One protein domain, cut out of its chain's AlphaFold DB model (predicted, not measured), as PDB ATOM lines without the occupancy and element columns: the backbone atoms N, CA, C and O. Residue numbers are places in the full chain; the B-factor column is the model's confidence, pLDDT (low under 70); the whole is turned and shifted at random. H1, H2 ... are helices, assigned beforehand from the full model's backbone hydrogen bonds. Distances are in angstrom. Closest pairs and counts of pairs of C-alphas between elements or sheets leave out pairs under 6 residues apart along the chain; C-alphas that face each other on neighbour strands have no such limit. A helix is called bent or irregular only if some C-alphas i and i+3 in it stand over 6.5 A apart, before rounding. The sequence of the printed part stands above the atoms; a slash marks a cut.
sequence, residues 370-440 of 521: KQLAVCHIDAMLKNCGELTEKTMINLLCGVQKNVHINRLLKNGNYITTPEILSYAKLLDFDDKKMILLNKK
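AT A GLANCE: This is residues 370 to 440 of the 521 residues of an uncharacterized protein of viral metagenome (UniProt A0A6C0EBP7). Five short helices stand in two rows, the chain going back and forth between them: H1, H3 and H5 make one row, a little bent, in which they run the same way, and H2 and H4 lie side by side in the other, running opposite to that row. H1, at one end of its row, touches H3 alone, while H4 and H5 fold back on each other as a hairpin at the far end. The printed part has 71 residues, with five named helices in the order H1 H2 H3 H4 H5 and no named strand, and its class is all helix. The whole is compact, with a radius of gyration of the C-alphas of 11.2 A and spans of 29 by 22 by 17 A.

HOW THE PARTS SIT: H1, residues 377 to 384, touches H3, residues 402 to 411, closest at the C-alphas of Leu 381 and Asn 411, 6.9 A apart. They run the same way at a steep tilt of 37 degrees, only just beyond shallow. H2, residues 389 to 398, is close to H3 but not clearly touching, with the C-alphas of Leu 396 and Ile 405 closest at 6.8 A. These two run opposite ways at a shallow tilt of 21 degrees. H2 touches H4, residues 418 to 426, closest at the C-alphas of Ile 393 and Ile 420, 5.6 A apart, the same way at a shallow tilt of 12 degrees. H3 touches H5, residues 431 to 438, closest at the C-alphas of Leu 409 and Leu 436, 6.1 A apart, the same way at a shallow tilt of 27 degrees. H4 and H5, a helical hairpin, only just touch, with 3 pairs of C-alphas within 8 A. Their closest C-alphas, of Leu 421 and Leu 437, are 7.3 A apart, and they run opposite ways at a shallow tilt of 15 degrees. H1 is apart from H2, H4 and H5. In H1, H2, H3, H4 and H5 every O i to N i+4 pair is within hydrogen-bond range.

IN THESE COORDINATES: H1 begins at C-alpha 377, (25.991, 11.621, 46.546), and is 10.4 A long. H2, residues 389 to 398, and H3, residues 402 to 411, are each 14.2 A from first to last C-alpha. H4, residues 418 to 426, measures 12.2 A. H5 measures 10.3 A and ends at C-alpha 438, (19.974, 21.042, 28.754).

THE WHOLE: The two C-alphas farthest apart are those of Lys 370 and Asp 431, at 31.0 A. The printed part has no cut and no long link; the link from H3 to H4 is short, and the other three are tight. The mean pLDDT of the printed part is 70.8, with 31 residues under 70: residues 370 to 385, 390 to 391, 394, 397 to 404 and 425 to 428.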
ATOM      1  N   LYS A 370      30.629   2.003  47.972       44.91
ATOM      2  CA  LYS A 370      30.298   2.245  49.386       44.91
ATOM      3  C   LYS A 370      29.733   3.648  49.644       44.91
ATOM      4  O   LYS A 370      29.054   3.833  50.640       44.91
ATOM      5  N   GLN A 371      30.000   4.626  48.778       45.69
ATOM      6  CA  GLN A 371      29.538   6.010  48.952       45.69
ATOM      7  C   GLN A 371      28.156   6.246  48.320       45.69
ATOM      8  O   GLN A 371      27.351   6.990  48.883       45.69
ATOM      9  N   LEU A 372      27.843   5.561  47.211       45.59
ATOM     10  CA  LEU A 372      26.507   5.564  46.594       45.59
ATOM     11  C   LEU A 372      25.464   4.820  47.440       45.59
ATOM     12  O   LEU A 372      24.334   5.286  47.560       45.59
ATOM     13  N   ALA A 373      25.852   3.717  48.085       43.09
ATOM     14  CA  ALA A 373      24.967   2.937  48.954       43.09
ATOM     15  C   ALA A 373      24.599   3.638  50.285       43.09
ATOM     16  O   ALA A 373      23.682   3.191  50.967       43.09
ATOM     17  N   VAL A 374      25.290   4.726  50.665       41.84
ATOM     18  CA  VAL A 374      25.195   5.369  51.999       41.84
ATOM     19  C   VAL A 374      24.703   6.830  51.917       41.84
ATOM     20  O   VAL A 374      25.041   7.665  52.741       41.84
ATOM     21  N   CYS A 375      23.870   7.191  50.937       49.53
ATOM     22  CA  CYS A 375      23.210   8.514  50.872       49.53
ATOM     23  C   CYS A 375      24.129   9.759  50.717       49.53
ATOM     24  O   CYS A 375      23.628  10.883  50.803       49.53
ATOM     25  N   HIS A 376      25.427   9.623  50.412       59.84
ATOM     26  CA  HIS A 376      26.378  10.751  50.302       59.84
ATOM     27  C   HIS A 376      26.755  11.129  48.853       59.84
ATOM     28  O   HIS A 376      27.924  11.363  48.541       59.84
ATOM     29  N   ILE A 377      25.768  11.243  47.958       61.06
ATOM     30  CA  ILE A 377      25.991  11.621  46.546       61.06
ATOM     31  C   ILE A 377      26.756  12.939  46.396       61.06
ATOM     32  O   ILE A 377      27.647  13.029  45.561       61.06
ATOM     33  N   ASP A 378      26.476  13.941  47.226       63.78
ATOM     34  CA  ASP A 378      27.132  15.249  47.111       63.78
ATOM     35  C   ASP A 378      28.639  15.180  47.438       63.78
ATOM     36  O   ASP A 378      29.439  15.896  46.836       63.78
ATOM     37  N   ALA A 379      29.049  14.286  48.345       63.06
ATOM     38  CA  ALA A 379      30.461  14.043  48.641       63.06
ATOM     39  C   ALA A 379      31.137  13.218  47.535       63.06
ATOM     40  O   ALA A 379      32.279  13.491  47.175       63.06
ATOM     41  N   MET A 380      30.421  12.248  46.959       63.62
ATOM     42  CA  MET A 380      30.904  11.472  45.816       63.62
ATOM     43  C   MET A 380      31.161  12.377  44.602       63.62
ATOM     44  O   MET A 380      32.255  12.353  44.049       63.62
ATOM     45  N   LEU A 381      30.199  13.231  44.233       65.69
ATOM     46  CA  LEU A 381      30.316  14.135  43.080       65.69
ATOM     47  C   LEU A 381      31.486  15.112  43.219       65.69
ATOM     48  O   LEU A 381      32.178  15.368  42.239       65.69
ATOM     49  N   LYS A 382      31.757  15.605  44.434       65.88
ATOM     50  CA  LYS A 382      32.933  16.449  44.706       65.88
ATOM     51  C   LYS A 382      34.259  15.708  44.518       65.88
ATOM     52  O   LYS A 382      35.241  16.327  44.128       65.88
ATOM     53  N   ASN A 383      34.290  14.405  44.785       56.88
ATOM     54  CA  ASN A 383      35.510  13.594  44.751       56.88
ATOM     55  C   ASN A 383      35.778  12.926  43.391       56.88
ATOM     56  O   ASN A 383      36.891  12.454  43.166       56.88
ATOM     57  N   CYS A 384      34.776  12.827  42.514       57.16
ATOM     58  CA  CYS A 384      34.890  12.134  41.225       57.16
ATOM     59  C   CYS A 384      35.486  12.989  40.097       57.16
ATOM     60  O   CYS A 384      35.866  12.424  39.078       57.16
ATOM     61  N   GLY A 385      35.596  14.309  40.265       66.94
ATOM     62  CA  GLY A 385      36.055  15.190  39.188       66.94
ATOM     63  C   GLY A 385      35.051  15.254  38.032       66.94
ATOM     64  O   GLY A 385      33.841  15.229  38.261       66.94
ATOM     65  N   GLU A 386      35.545  15.392  36.801       77.12
ATOM     66  CA  GLU A 386      34.708  15.393  35.595       77.12
ATOM     67  C   GLU A 386      34.185  13.983  35.276       77.12
ATOM     68  O   GLU A 386      34.937  13.011  35.221       77.12
ATOM     69  N   LEU A 387      32.874  13.868  35.075       76.81
ATOM     70  CA  LEU A 387      32.201  12.637  34.695       76.81
ATOM     71  C   LEU A 387      32.184  12.541  33.170       76.81
ATOM     72  O   LEU A 387      31.634  13.406  32.487       76.81
ATOM     73  N   THR A 388      32.735  11.449  32.650       79.00
ATOM     74  CA  THR A 388      32.658  11.133  31.218       79.00
ATOM     75  C   THR A 388      31.211  10.883  30.781       79.00
ATOM     76  O   THR A 388      30.363  10.527  31.604       79.00
ATOM     77  N   GLU A 389      30.932  11.004  29.479       78.81
ATOM     78  CA  GLU A 389      29.626  10.679  28.881       78.81
ATOM     79  C   GLU A 389      29.128   9.295  29.323       78.81
ATOM     80  O   GLU A 389      28.027   9.167  29.865       78.81
ATOM     81  N   LYS A 390      29.998   8.282  29.220       68.56
ATOM     82  CA  LYS A 390      29.716   6.913  29.661       68.56
ATOM     83  C   LYS A 390      29.403   6.842  31.157       68.56
ATOM     84  O   LYS A 390      28.436   6.198  31.558       68.56
ATOM     85  N   THR A 391      30.188   7.497  32.015       68.81
ATOM     86  CA  THR A 391      29.929   7.512  33.469       68.81
ATOM     87  C   THR A 391      28.592   8.182  33.789       68.81
ATOM     88  O   THR A 391      27.851   7.696  34.642       68.81
ATOM     89  N   MET A 392      28.262   9.270  33.092       78.75
ATOM     90  CA  MET A 392      27.026  10.012  33.299       78.75
ATOM     91  C   MET A 392      25.793   9.209  32.877       78.75
ATOM     92  O   MET A 392      24.869   9.080  33.680       78.75
ATOM     93  N   ILE A 393      25.790   8.622  31.672       71.56
ATOM     94  CA  ILE A 393      24.708   7.742  31.186       71.56
ATOM     95  C   ILE A 393      24.431   6.643  32.207       71.56
ATOM     96  O   ILE A 393      23.298   6.433  32.634       71.56
ATOM     97  N   ASN A 394      25.487   6.004  32.690       63.28
ATOM     98  CA  ASN A 394      25.328   4.932  33.645       63.28
ATOM     99  C   ASN A 394      24.801   5.378  35.018       63.28
ATOM    100  O   ASN A 394      24.000   4.674  35.633       63.28
ATOM    101  N   LEU A 395      25.228   6.542  35.518       70.44
ATOM    102  CA  LEU A 395      24.693   7.102  36.763       70.44
ATOM    103  C   LEU A 395      23.214   7.479  36.615       70.44
ATOM    104  O   LEU A 395      22.444   7.288  37.554       70.44
ATOM    105  N   LEU A 396      22.790   7.955  35.441       72.69
ATOM    106  CA  LEU A 396      21.374   8.190  35.150       72.69
ATOM    107  C   LEU A 396      20.562   6.892  35.237       72.69
ATOM    108  O   LEU A 396      19.488   6.892  35.835       72.69
ATOM    109  N   CYS A 397      21.106   5.787  34.724       61.59
ATOM    110  CA  CYS A 397      20.483   4.465  34.799       61.59
ATOM    111  C   CYS A 397      20.513   3.843  36.206       61.59
ATOM    112  O   CYS A 397      19.648   3.028  36.521       61.59
ATOM    113  N   GLY A 398      21.495   4.190  37.049       56.41
ATOM    114  CA  GLY A 398      21.755   3.542  38.344       56.41
ATOM    115  C   GLY A 398      21.151   4.213  39.586       56.41
ATOM    116  O   GLY A 398      21.130   3.616  40.661       56.41
ATOM    117  N   VAL A 399      20.686   5.461  39.507       61.38
ATOM    118  CA  VAL A 399      20.296   6.215  40.710       61.38
ATOM    119  C   VAL A 399      18.824   5.980  41.092       61.38
ATOM    120  O   VAL A 399      17.901   6.547  40.517       61.38
ATOM    121  N   GLN A 400      18.618   5.196  42.159       48.41
ATOM    122  CA  GLN A 400      17.330   4.683  42.663       48.41
ATOM    123  C   GLN A 400      16.231   5.704  43.034       48.41
ATOM    124  O   GLN A 400      15.073   5.309  43.161       48.41
ATOM    125  N   LYS A 401      16.532   6.988  43.287       55.03
ATOM    126  CA  LYS A 401      15.523   7.966  43.761       55.03
ATOM    127  C   LYS A 401      15.599   9.286  43.004       55.03
ATOM    128  O   LYS A 401      16.673   9.864  42.856       55.03
ATOM    129  N   ASN A 402      14.431   9.842  42.673       55.34
ATOM    130  CA  ASN A 402      14.265  11.161  42.040       55.34
ATOM    131  C   ASN A 402      15.107  12.276  42.691       55.34
ATOM    132  O   ASN A 402      15.665  13.133  42.008       55.34
ATOM    133  N   VAL A 403      15.226  12.260  44.022       57.31
ATOM    134  CA  VAL A 403      16.006  13.250  44.783       57.31
ATOM    135  C   VAL A 403      17.497  13.173  44.450       57.31
ATOM    136  O   VAL A 403      18.165  14.198  44.343       57.31
ATOM    137  N   HIS A 404      18.016  11.967  44.253       68.75
ATOM    138  CA  HIS A 404      19.417  11.717  43.953       68.75
ATOM    139  C   HIS A 404      19.760  12.045  42.495       68.75
ATOM    140  O   HIS A 404      20.796  12.661  42.255       68.75
ATOM    141  N   ILE A 405      18.855  11.757  41.550       74.56
ATOM    142  CA  ILE A 405      18.989  12.174  40.143       74.56
ATOM    143  C   ILE A 405      19.052  13.700  40.054       74.56
ATOM    144  O   ILE A 405      19.961  14.252  39.448       74.56
ATOM    145  N   ASN A 406      18.148  14.412  40.731       74.06
ATOM    146  CA  ASN A 406      18.164  15.876  40.728       74.06
ATOM    147  C   ASN A 406      19.457  16.467  41.310       74.06
ATOM    148  O   ASN A 406      19.893  17.526  40.864       74.06
ATOM    149  N   ARG A 407      20.070  15.808  42.302       74.38
ATOM    150  CA  ARG A 407      21.371  16.223  42.853       74.38
ATOM    151  C   ARG A 407      22.515  15.929  41.887       74.38
ATOM    152  O   ARG A 407      23.326  16.819  41.667       74.38
ATOM    153  N   LEU A 408      22.529  14.755  41.256       78.75
ATOM    154  CA  LEU A 408      23.475  14.405  40.190       78.75
ATOM    155  C   LEU A 408      23.430  15.427  39.047       78.75
ATOM    156  O   LEU A 408      24.456  16.001  38.700       78.75
ATOM    157  N   LEU A 409      22.237  15.712  38.523       85.50
ATOM    158  CA  LEU A 409      22.044  16.640  37.407       85.50
ATOM    159  C   LEU A 409      22.464  18.081  37.740       85.50
ATOM    160  O   LEU A 409      22.927  18.819  36.875       85.50
ATOM    161  N   LYS A 410      22.287  18.513  38.995       82.12
ATOM    162  CA  LYS A 410      22.662  19.867  39.435       82.12
ATOM    163  C   LYS A 410      24.152  19.994  39.743       82.12
ATOM    164  O   LYS A 410      24.775  20.971  39.335       82.12
ATOM    165  N   ASN A 411      24.694  19.030  40.481       80.81
ATOM    166  CA  ASN A 411      25.995  19.146  41.139       80.81
ATOM    167  C   ASN A 411      27.103  18.371  40.416       80.81
ATOM    168  O   ASN A 411      28.274  18.565  40.725       80.81
ATOM    169  N   GLY A 412      26.756  17.496  39.470       79.38
ATOM    170  CA  GLY A 412      27.726  16.759  38.671       79.38
ATOM    171  C   GLY A 412      28.532  17.678  37.754       79.38
ATOM    172  O   GLY A 412      28.002  18.613  37.134       79.38
ATOM    173  N   ASN A 413      29.827  17.395  37.660       82.75
ATOM    174  CA  ASN A 413      30.715  18.027  36.698       82.75
ATOM    175  C   ASN A 413      30.730  17.181  35.418       82.75
ATOM    176  O   ASN A 413      31.456  16.204  35.354       82.75
ATOM    177  N   TYR A 414      29.861  17.485  34.457       86.69
ATOM    178  CA  TYR A 414      29.738  16.761  33.188       86.69
ATOM    179  C   TYR A 414      29.243  17.706  32.092       86.69
ATOM    180  O   TYR A 414      28.612  18.727  32.388       86.69
ATOM    181  N   ILE A 415      29.480  17.325  30.839       87.50
ATOM    182  CA  ILE A 415      28.917  17.982  29.657       87.50
ATOM    183  C   ILE A 415      27.782  17.112  29.122       87.50
ATOM    184  O   ILE A 415      27.932  15.902  28.960       87.50
ATOM    185  N   THR A 416      26.627  17.718  28.860       88.69
ATOM    186  CA  THR A 416      25.495  17.012  28.255       88.69
ATOM    187  C   THR A 416      25.751  16.795  26.773       88.69
ATOM    188  O   THR A 416      25.976  17.744  26.020       88.69
ATOM    189  N   THR A 417      25.632  15.546  26.346       86.12
ATOM    190  CA  THR A 417      25.772  15.115  24.958       86.12
ATOM    191  C   THR A 417      24.424  14.655  24.383       86.12
ATOM    192  O   THR A 417      23.471  14.416  25.139       86.12
ATOM    193  N   PRO A 418      24.296  14.519  23.048       83.25
ATOM    194  CA  PRO A 418      23.096  13.953  22.429       83.25
ATOM    195  C   PRO A 418      22.757  12.554  22.952       83.25
ATOM    196  O   PRO A 418      21.579  12.232  23.109       83.25
ATOM    197  N   GLU A 419      23.771  11.749  23.266       77.19
ATOM    198  CA  GLU A 419      23.585  10.401  23.788       77.19
ATOM    199  C   GLU A 419      23.009  10.423  25.210       77.19
ATOM    200  O   GLU A 419      21.993   9.777  25.469       77.19
ATOM    201  N   ILE A 420      23.540  11.274  26.098       83.06
ATOM    202  CA  ILE A 420      22.966  11.509  27.435       83.06
ATOM    203  C   ILE A 420      21.493  11.934  27.339       83.06
ATOM    204  O   ILE A 420      20.653  11.457  28.102       83.06
ATOM    205  N   LEU A 421      21.156  12.828  26.403       82.19
ATOM    206  CA  LEU A 421      19.776  13.277  26.196       82.19
ATOM    207  C   LEU A 421      18.873  12.163  25.659       82.19
ATOM    208  O   LEU A 421      17.705  12.098  26.043       82.19
ATOM    209  N   SER A 422      19.396  11.306  24.782       74.38
ATOM    210  CA  SER A 422      18.689  10.122  24.290       74.38
ATOM    211  C   SER A 422      18.332   9.190  25.448       74.38
ATOM    212  O   SER A 422      17.164   8.846  25.624       74.38
ATOM    213  N   TYR A 423      19.301   8.889  26.317       70.44
ATOM    214  CA  TYR A 423      19.078   8.059  27.500       70.44
ATOM    215  C   TYR A 423      18.139   8.701  28.520       70.44
ATOM    216  O   TYR A 423      17.285   8.022  29.080       70.44
ATOM    217  N   ALA A 424      18.224  10.012  28.738       74.38
ATOM    218  CA  ALA A 424      17.301  10.699  29.637       74.38
ATOM    219  C   ALA A 424      15.844  10.629  29.152       74.38
ATOM    220  O   ALA A 424      14.938  10.411  29.953       74.38
ATOM    221  N   LYS A 425      15.616  10.763  27.838       69.62
ATOM    222  CA  LYS A 425      14.290  10.563  27.231       69.62
ATOM    223  C   LYS A 425      13.827   9.116  27.355       69.62
ATOM    224  O   LYS A 425      12.666   8.875  27.656       69.62
ATOM    225  N   LEU A 426      14.737   8.168  27.141       61.31
ATOM    226  CA  LEU A 426      14.473   6.737  27.283       61.31
ATOM    227  C   LEU A 426      14.044   6.370  28.717       61.31
ATOM    228  O   LEU A 426      13.195   5.507  28.902       61.31
ATOM    229  N   LEU A 427      14.606   7.049  29.720       65.25
ATOM    230  CA  LEU A 427      14.270   6.897  31.140       65.25
ATOM    231  C   LEU A 427      13.045   7.727  31.580       65.25
ATOM    232  O   LEU A 427      12.813   7.869  32.780       65.25
ATOM    233  N   ASP A 428      12.296   8.301  30.633       63.94
ATOM    234  CA  ASP A 428      11.098   9.121  30.863       63.94
ATOM    235  C   ASP A 428      11.323  10.275  31.861       63.94
ATOM    236  O   ASP A 428      10.592  10.499  32.832       63.94
ATOM    237  N   PHE A 429      12.418  11.014  31.667       75.94
ATOM    238  CA  PHE A 429      12.723  12.164  32.508       75.94
ATOM    239  C   PHE A 429      11.712  13.293  32.291       75.94
ATOM    240  O   PHE A 429      11.564  13.811  31.188       75.94
ATOM    241  N   ASP A 430      11.091  13.739  33.387       75.06
ATOM    242  CA  ASP A 430      10.205  14.905  33.375       75.06
ATOM    243  C   ASP A 430      10.892  16.186  32.855       75.06
ATOM    244  O   ASP A 430      12.121  16.335  32.864       75.06
ATOM    245  N   ASP A 431      10.072  17.165  32.465       77.00
ATOM    246  CA  ASP A 431      10.532  18.450  31.930       77.00
ATOM    247  C   ASP A 431      11.555  19.151  32.833       77.00
ATOM    248  O   ASP A 431      12.482  19.803  32.347       77.00
ATOM    249  N   LYS A 432      11.437  19.018  34.163       80.56
ATOM    250  CA  LYS A 432      12.360  19.668  35.102       80.56
ATOM    251  C   LYS A 432      13.748  19.041  35.013       80.56
ATOM    252  O   LYS A 432      14.739  19.774  35.032       80.56
ATOM    253  N   LYS A 433      13.836  17.717  34.892       84.44
ATOM    254  CA  LYS A 433      15.103  17.000  34.700       84.44
ATOM    255  C   LYS A 433      15.700  17.267  33.324       84.44
ATOM    256  O   LYS A 433      16.898  17.533  33.229       84.44
ATOM    257  N   MET A 434      14.870  17.300  32.283       84.25
ATOM    258  CA  MET A 434      15.314  17.643  30.930       84.25
ATOM    259  C   MET A 434      15.874  19.068  30.858       84.25
ATOM    260  O   MET A 434      16.902  19.301  30.225       84.25
ATOM    261  N   ILE A 435      15.274  20.026  31.573       84.44
ATOM    262  CA  ILE A 435      15.820  21.385  31.708       84.44
ATOM    263  C   ILE A 435      17.195  21.371  32.391       84.44
ATOM    264  O   ILE A 435      18.085  22.104  31.963       84.44
ATOM    265  N   LEU A 436      17.393  20.568  33.443       86.62
ATOM    266  CA  LEU A 436      18.687  20.482  34.132       86.62
ATOM    267  C   LEU A 436      19.786  19.919  33.223       86.62
ATOM    268  O   LEU A 436      20.881  20.475  33.197       86.62
ATOM    269  N   LEU A 437      19.485  18.885  32.433       87.38
ATOM    270  CA  LEU A 437      20.413  18.344  31.438       87.38
ATOM    271  C   LEU A 437      20.755  19.375  30.362       87.38
ATOM    272  O   LEU A 437      21.928  19.600  30.071       87.38
ATOM    273  N   ASN A 438      19.753  20.061  29.815       85.94
ATOM    274  CA  ASN A 438      19.974  21.042  28.754       85.94
ATOM    275  C   ASN A 438      20.818  22.250  29.207       85.94
ATOM    276  O   ASN A 438      21.495  22.852  28.383       85.94
ATOM    277  N   LYS A 439      20.843  22.589  30.504       86.25
ATOM    278  CA  LYS A 439      21.726  23.643  31.049       86.25
ATOM    279  C   LYS A 439      23.215  23.292  31.008       86.25
ATOM    280  O   LYS A 439      24.044  24.183  31.145       86.25
ATOM    281  N   LYS A 440      23.542  22.007  30.871       85.56
ATOM    282  CA  LYS A 440      24.911  21.481  30.799       85.56
ATOM    283  C   LYS A 440      25.323  21.151  29.356       85.56
ATOM    284  O   LYS A 440      26.382  20.566  29.151       85.56
TER     285      LYS A 440